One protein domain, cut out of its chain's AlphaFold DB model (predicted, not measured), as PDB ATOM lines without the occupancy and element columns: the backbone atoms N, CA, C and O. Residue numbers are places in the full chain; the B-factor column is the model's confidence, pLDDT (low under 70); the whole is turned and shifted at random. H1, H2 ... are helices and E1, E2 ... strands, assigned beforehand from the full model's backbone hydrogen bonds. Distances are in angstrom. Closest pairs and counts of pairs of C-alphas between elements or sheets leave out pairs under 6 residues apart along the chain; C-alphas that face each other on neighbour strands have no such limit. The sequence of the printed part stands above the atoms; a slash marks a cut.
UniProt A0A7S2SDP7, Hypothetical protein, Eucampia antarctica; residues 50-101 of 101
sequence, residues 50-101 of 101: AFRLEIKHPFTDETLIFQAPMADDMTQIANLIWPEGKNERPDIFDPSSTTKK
ATOM      1  N   ALA A  50      46.976   5.195  -5.529       93.69
ATOM      2  CA  ALA A  50      45.688   4.618  -5.169       93.69
ATOM      3  C   ALA A  50      45.687   3.121  -5.508       93.69
ATOM      4  O   ALA A  50      45.250   2.708  -6.575       93.69
ATOM      5  N   PHE A  51      46.210   2.310  -4.587       92.50
ATOM      6  CA  PHE A  51      46.377   0.871  -4.802       92.50
ATOM      7  C   PHE A  51      45.053   0.100  -4.899       92.50
ATOM      8  O   PHE A  51      44.948  -0.817  -5.701       92.50
ATOM      9  N   ARG A  52      44.047   0.440  -4.085       92.31
ATOM     10  CA  ARG A  52      42.776  -0.294  -4.012       92.31
ATOM     11  C   ARG A  52      41.601   0.660  -3.863       92.31
ATOM     12  O   ARG A  52      41.654   1.573  -3.039       92.31
ATOM     13  N   LEU A  53      40.543   0.395  -4.621       92.88
ATOM     14  CA  LEU A  53      39.253   1.065  -4.544       92.88
ATOM     15  C   LEU A  53      38.167   0.009  -4.339       92.88
ATOM     16  O   LEU A  53      38.105  -0.977  -5.066       92.88
ATOM     17  N   GLU A  54      37.315   0.232  -3.348       94.31
ATOM     18  CA  GLU A  54      36.184  -0.634  -3.039       94.31
ATOM     19  C   GLU A  54      34.923   0.222  -3.031       94.31
ATOM     20  O   GLU A  54      34.857   1.221  -2.312       94.31
ATOM     21  N   ILE A  55      33.959  -0.129  -3.880       94.69
ATOM     22  CA  ILE A  55      32.694   0.596  -4.021       94.69
ATOM     23  C   ILE A  55      31.537  -0.393  -4.102       94.69
ATOM     24  O   ILE A  55      31.664  -1.472  -4.676       94.69
ATOM     25  N   LYS A  56      30.382  -0.008  -3.560       96.19
ATOM     26  CA  LYS A  56      29.130  -0.727  -3.801       96.19
ATOM     27  C   LYS A  56      28.573  -0.329  -5.161       96.19
ATOM     28  O   LYS A  56      28.466   0.862  -5.458       96.19
ATOM     29  N   HIS A  57      28.228  -1.311  -5.984       95.62
ATOM     30  CA  HIS A  57      27.606  -1.062  -7.273       95.62
ATOM     31  C   HIS A  57      26.219  -0.426  -7.059       95.62
ATOM     32  O   HIS A  57      25.398  -0.994  -6.337       95.62
ATOM     33  N   PRO A  58      25.916   0.725  -7.685       94.81
ATOM     34  CA  PRO A  58      24.730   1.520  -7.354       94.81
ATOM     35  C   PRO A  58      23.397   0.843  -7.701       94.81
ATOM     36  O   PRO A  58      22.364   1.254  -7.182       94.81
ATOM     37  N   PHE A  59      23.409  -0.174  -8.568       95.62
ATOM     38  CA  PHE A  59      22.194  -0.860  -9.020       95.62
ATOM     39  C   PHE A  59      22.072  -2.302  -8.524       95.62
ATOM     40  O   PHE A  59      20.958  -2.795  -8.395       95.62
ATOM     41  N   THR A  60      23.193  -2.984  -8.267       95.12
ATOM     42  CA  THR A  60      23.189  -4.403  -7.855       95.12
ATOM     43  C   THR A  60      23.528  -4.592  -6.379       95.12
ATOM     44  O   THR A  60      23.363  -5.692  -5.868       95.12
ATOM     45  N   ASP A  61      23.993  -3.543  -5.687       93.62
ATOM     46  CA  ASP A  61      24.527  -3.577  -4.313       93.62
ATOM     47  C   ASP A  61      25.708  -4.552  -4.105       93.62
ATOM     48  O   ASP A  61      26.196  -4.747  -2.990       93.62
ATOM     49  N   GLU A  62      26.231  -5.126  -5.190       95.62
ATOM     50  CA  GLU A  62      27.428  -5.959  -5.178       95.62
ATOM     51  C   GLU A  62      28.662  -5.110  -4.865       95.62
ATOM     52  O   GLU A  62      28.785  -3.956  -5.280       95.62
ATOM     53  N   THR A  63      29.606  -5.687  -4.125       96.19
ATOM     54  CA  THR A  63      30.859  -5.003  -3.795       96.19
ATOM     55  C   THR A  63      31.854  -5.189  -4.929       96.19
ATOM     56  O   THR A  63      32.307  -6.301  -5.183       96.19
ATOM     57  N   LEU A  64      32.226  -4.090  -5.580       94.19
ATOM     58  CA  LEU A  64      33.248  -4.066  -6.617       94.19
ATOM     59  C   LEU A  64      34.593  -3.691  -6.003       94.19
ATOM     60  O   LEU A  64      34.720  -2.655  -5.343       94.19
ATOM     61  N   ILE A  65      35.604  -4.519  -6.255       93.69
ATOM     62  CA  ILE A  65      36.975  -4.290  -5.805       93.69
ATOM     63  C   ILE A  65      37.863  -4.093  -7.027       93.69
ATOM     64  O   ILE A  65      38.032  -4.987  -7.853       93.69
ATOM     65  N   PHE A  66      38.482  -2.921  -7.100       91.38
ATOM     66  CA  PHE A  66      39.497  -2.587  -8.087       91.38
ATOM     67  C   PHE A  66      40.842  -2.482  -7.379       91.38
ATOM     68  O   PHE A  66      40.932  -1.882  -6.303       91.38
ATOM     69  N   GLN A  67      41.897  -3.024  -7.977       91.19
ATOM     70  CA  GLN A  67      43.258  -2.733  -7.534       91.19
ATOM     71  C   GLN A  67      44.114  -2.359  -8.739       91.19
ATOM     72  O   GLN A  67      43.863  -2.797  -9.863       91.19
ATOM     73  N   ALA A  68      45.087  -1.492  -8.500       90.50
ATOM     74  CA  ALA A  68      46.042  -1.050  -9.498       90.50
ATOM     75  C   ALA A  68      47.438  -1.490  -9.049       90.50
ATOM     76  O   ALA A  68      47.802  -1.200  -7.901       90.50
ATOM     77  N   PRO A  69      48.231  -2.141  -9.919       90.88
ATOM     78  CA  PRO A  69      49.593  -2.529  -9.573       90.88
ATOM     79  C   PRO A  69      50.400  -1.301  -9.147       90.88
ATOM     80  O   PRO A  69      50.112  -0.177  -9.573       90.88
ATOM     81  N   MET A  70      51.382  -1.499  -8.268       91.00
ATOM     82  CA  MET A  70      52.275  -0.418  -7.859       91.00
ATOM     83  C   MET A  70      52.969   0.171  -9.093       91.00
ATOM     84  O   MET A  70      53.457  -0.568  -9.943       91.00
ATOM     85  N   ALA A  71      53.006   1.500  -9.193       91.31
ATOM     86  CA  ALA A  71      53.698   2.174 -10.285       91.31
ATOM     87  C   ALA A  71      55.203   1.838 -10.295       91.31
ATOM     88  O   ALA A  71      55.803   1.617  -9.238       91.31
ATOM     89  N   ASP A  72      55.818   1.817 -11.479       90.25
ATOM     90  CA  ASP A  72      57.211   1.378 -11.661       90.25
ATOM     91  C   ASP A  72      58.210   2.226 -10.862       90.25
ATOM     92  O   ASP A  72      59.117   1.699 -10.215       90.25
ATOM     93  N   ASP A  73      57.999   3.542 -10.842       91.62
ATOM     94  CA  ASP A  73      58.812   4.504 -10.098       91.62
ATOM     95  C   ASP A  73      58.757   4.265  -8.578       91.62
ATOM     96  O   ASP A  73      59.780   4.276  -7.890       91.62
ATOM     97  N   MET A  74      57.572   3.963  -8.045       93.25
ATOM     98  CA  MET A  74      57.385   3.580  -6.647       93.25
ATOM     99  C   MET A  74      57.996   2.217  -6.349       93.25
ATOM    100  O   MET A  74      58.625   2.063  -5.306       93.25
ATOM    101  N   THR A  75      57.864   1.256  -7.262       92.25
ATOM    102  CA  THR A  75      58.436  -0.088  -7.116       92.25
ATOM    103  C   THR A  75      59.961  -0.026  -7.042       92.25
ATOM    104  O   THR A  75      60.567  -0.676  -6.188       92.25
ATOM    105  N   GLN A  76      60.592   0.797  -7.882       91.38
ATOM    106  CA  GLN A  76      62.037   1.020  -7.860       91.38
ATOM    107  C   GLN A  76      62.505   1.555  -6.501       91.38
ATOM    108  O   GLN A  76      63.441   1.010  -5.914       91.38
ATOM    109  N   ILE A  77      61.847   2.597  -5.985       92.69
ATOM    110  CA  ILE A  77      62.201   3.194  -4.691       92.69
ATOM    111  C   ILE A  77      61.907   2.232  -3.538       92.69
ATOM    112  O   ILE A  77      62.741   2.084  -2.647       92.69
ATOM    113  N   ALA A  78      60.764   1.546  -3.562       92.75
ATOM    114  CA  ALA A  78      60.370   0.599  -2.526       92.75
ATOM    115  C   ALA A  78      61.381  -0.547  -2.397       92.75
ATOM    116  O   ALA A  78      61.816  -0.835  -1.289       92.75
ATOM    117  N   ASN A  79      61.841  -1.123  -3.512       91.75
ATOM    118  CA  ASN A  79      62.859  -2.181  -3.490       91.75
ATOM    119  C   ASN A  79      64.203  -1.712  -2.905       91.75
ATOM    120  O   ASN A  79      64.950  -2.524  -2.367       91.75
ATOM    121  N   LEU A  80      64.521  -0.418  -3.013       91.38
ATOM    122  CA  LEU A  80      65.753   0.152  -2.471       91.38
ATOM    123  C   LEU A  80      65.672   0.378  -0.956       91.38
ATOM    124  O   LEU A  80      66.627   0.085  -0.243       91.38
ATOM    125  N   ILE A  81      64.558   0.939  -0.473       91.62
ATOM    126  CA  ILE A  81      64.411   1.348   0.937       91.62
ATOM    127  C   ILE A  81      63.758   0.273   1.811       91.62
ATOM    128  O   ILE A  81      63.880   0.323   3.032       91.62
ATOM    129  N   TRP A  82      63.063  -0.682   1.192       92.69
ATOM    130  CA  TRP A  82      62.373  -1.790   1.845       92.69
ATOM    131  C   TRP A  82      62.555  -3.093   1.044       92.69
ATOM    132  O   TRP A  82      61.613  -3.578   0.411       92.69
ATOM    133  N   PRO A  83      63.762  -3.693   1.071       89.56
ATOM    134  CA  PRO A  83      64.060  -4.907   0.306       89.56
ATOM    135  C   PRO A  83      63.156  -6.098   0.660       89.56
ATOM    136  O   PRO A  83      62.757  -6.858  -0.219       89.56
ATOM    137  N   GLU A  84      62.777  -6.220   1.935       91.88
ATOM    138  CA  GLU A  84      61.897  -7.285   2.443       91.88
ATOM    139  C   GLU A  84      60.408  -7.071   2.115       91.88
ATOM    140  O   GLU A  84      59.580  -7.948   2.364       91.88
ATOM    141  N   GLY A  85      60.039  -5.940   1.501       88.12
ATOM    142  CA  GLY A  85      58.641  -5.584   1.248       88.12
ATOM    143  C   GLY A  85      57.891  -6.600   0.387       88.12
ATOM    144  O   GLY A  85      56.697  -6.814   0.590       88.12
ATOM    145  N   LYS A  86      58.595  -7.295  -0.516       86.50
ATOM    146  CA  LYS A  86      58.019  -8.383  -1.323       86.50
ATOM    147  C   LYS A  86      57.597  -9.588  -0.484       86.50
ATOM    148  O   LYS A  86      56.601 -10.224  -0.810       86.50
ATOM    149  N   ASN A  87      58.338  -9.883   0.582       87.81
ATOM    150  CA  ASN A  87      58.055 -10.994   1.486       87.81
ATOM    151  C   ASN A  87      56.942 -10.618   2.472       87.81
ATOM    152  O   ASN A  87      56.043 -11.411   2.733       87.81
ATOM    153  N   GLU A  88      56.984  -9.390   2.993       89.69
ATOM    154  CA  GLU A  88      56.015  -8.905   3.980       89.69
ATOM    155  C   GLU A  88      54.642  -8.590   3.373       89.69
ATOM    156  O   GLU A  88      53.613  -8.808   4.014       89.69
ATOM    157  N   ARG A  89      54.615  -8.038   2.154       86.44
ATOM    158  CA  ARG A  89      53.404  -7.530   1.489       86.44
ATOM    159  C   ARG A  89      53.354  -7.912   0.007       86.44
ATOM    160  O   ARG A  89      53.310  -7.029  -0.852       86.44
ATOM    161  N   PRO A  90      53.304  -9.217  -0.318       84.94
ATOM    162  CA  PRO A  90      53.280  -9.682  -1.706       84.94
ATOM    163  C   PRO A  90      52.080  -9.131  -2.490       84.94
ATOM    164  O   PRO A  90      52.186  -8.899  -3.689       84.94
ATOM    165  N   ASP A  91      50.970  -8.826  -1.807       84.06
ATOM    166  CA  ASP A  91      49.755  -8.254  -2.394       84.06
ATOM    167  C   ASP A  91      49.981  -6.921  -3.118       84.06
ATOM    168  O   ASP A  91      49.289  -6.632  -4.089       84.06
ATOM    169  N   ILE A  92      50.935  -6.102  -2.663       84.31
ATOM    170  CA  ILE A  92      51.196  -4.780  -3.252       84.31
ATOM    171  C   ILE A  92      52.229  -4.862  -4.388       84.31
ATOM    172  O   ILE A  92      52.199  -4.051  -5.313       84.31
ATOM    173  N   PHE A  93      53.145  -5.832  -4.317       83.94
ATOM    174  CA  PHE A  93      54.247  -5.987  -5.273       83.94
ATOM    175  C   PHE A  93      53.926  -6.934  -6.440       83.94
ATOM    176  O   PHE A  93      54.666  -6.924  -7.423       83.94
ATOM    177  N   ASP A  94      52.858  -7.735  -6.357       77.75
ATOM    178  CA  ASP A  94      52.467  -8.690  -7.399       77.75
ATOM    179  C   ASP A  94      51.254  -8.196  -8.226       77.75
ATOM    180  O   ASP A  94      50.128  -8.156  -7.710       77.75
ATOM    181  N   PRO A  95      51.440  -7.875  -9.526       62.81
ATOM    182  CA  PRO A  95      50.360  -7.485 -10.434       62.81
ATOM    183  C   PRO A  95      49.329  -8.595 -10.691       62.81
ATOM    184  O   PRO A  95      48.206  -8.298 -11.092       62.81
ATOM    185  N   SER A  96      49.693  -9.867 -10.487       59.47
ATOM    186  CA  SER A  96      48.836 -11.029 -10.768       59.47
ATOM    187  C   SER A  96      47.806 -11.312  -9.668       59.47
ATOM    188  O   SER A  96      46.869 -12.084  -9.871       59.47
ATOM    189  N   SER A  97      47.914 -10.627  -8.527       54.09
ATOM    190  CA  SER A  97      47.002 -10.765  -7.384       54.09
ATOM    191  C   SER A  97      45.596 -10.186  -7.619       54.09
ATOM    192  O   SER A  97      44.703 -10.372  -6.791       54.09
ATOM    193  N   THR A  98      45.372  -9.479  -8.731       46.50
ATOM    194  CA  THR A  98      44.245  -8.554  -8.864       46.50
ATOM    195  C   THR A  98      43.379  -8.848 -10.087       46.50
ATOM    196  O   THR A  98      43.726  -8.486 -11.206       46.50
ATOM    197  N   THR A  99      42.219  -9.466  -9.862       45.56
ATOM    198  CA  THR A  99      40.866  -8.994 -10.245       45.56
ATOM    199  C   THR A  99      39.899 -10.134  -9.912       45.56
ATOM    200  O   THR A  99      39.727 -11.060 -10.703       45.56
ATOM    201  N   LYS A 100      39.257 -10.099  -8.739       47.44
ATOM    202  CA  LYS A 100      37.993 -10.827  -8.557       47.44
ATOM    203  C   LYS A 100      36.875  -9.861  -8.928       47.44
ATOM    204  O   LYS A 100      36.729  -8.836  -8.268       47.44
ATOM    205  N   LYS A 101      36.182 -10.166 -10.026       45.59
ATOM    206  CA  LYS A 101      34.848  -9.626 -10.290       45.59
ATOM    207  C   LYS A 101      33.871 -10.187  -9.269       45.59
ATOM    208  O   LYS A 101      34.066 -11.367  -8.890       45.59
TER     209      LYS A 101
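AT A GLANCE: This is residues 50 to 101 of the 101 residues of the protein "Hypothetical protein" of Eucampia antarctica (UniProt A0A7S2SDP7). A strand hairpin, E1 and E2, makes one end of a loose rod; helix H1 and the short H2 and H3 cluster loosely at the other, and residues 95 to 101 fold back toward the hairpin. The printed part has 52 residues, with two named strands and three named helices in the order E1, E2, H1, H2, H3 along the chain; the sheet, E1 - E2, is antiparallel, and the class is mixed, helices and strands, with 18 residues in the helices and 10 in the strands. The radius of gyration of the C-alphas is 13.8 A; the spans are 44 by 19 by 14 A.

IN THESE COORDINATES: E1, residues 52 to 56, begins at C-alpha (42.776, -0.294, -4.012) and spans 13.7 A. E2, residues 63 to 67, spans 13.1 A. H1, residues 72 to 81, spans 14.5 A. H2 is residues 85 to 88; H3, residues 90 to 93, ends at C-alpha (54.247, -5.987, -5.273).

HOW THE PARTS SIT: In the hairpin E1 and E2, N 53 and O 66 are 2.9 A apart, within hydrogen-bond range. H1 is close to but not clearly touching H3, closest C-alphas Thr 75 and Phe 93, 7.5 A. H2 and H3 only just touch, only at the corner, with 3 pairs of C-alphas within 8 A, closest Lys 86 and Phe 93, 6.0 A. E1 and H1 are apart. In H1 every O i to N i+4 pair is within hydrogen-bond range; H2 and H3 are too short for one.

THE WHOLE: The farthest C-alphas, Phe 59 and Leu 80, are 44.1 A apart. The printed part has no cut and no long link; residues 95 to 101 have pLDDT under 70.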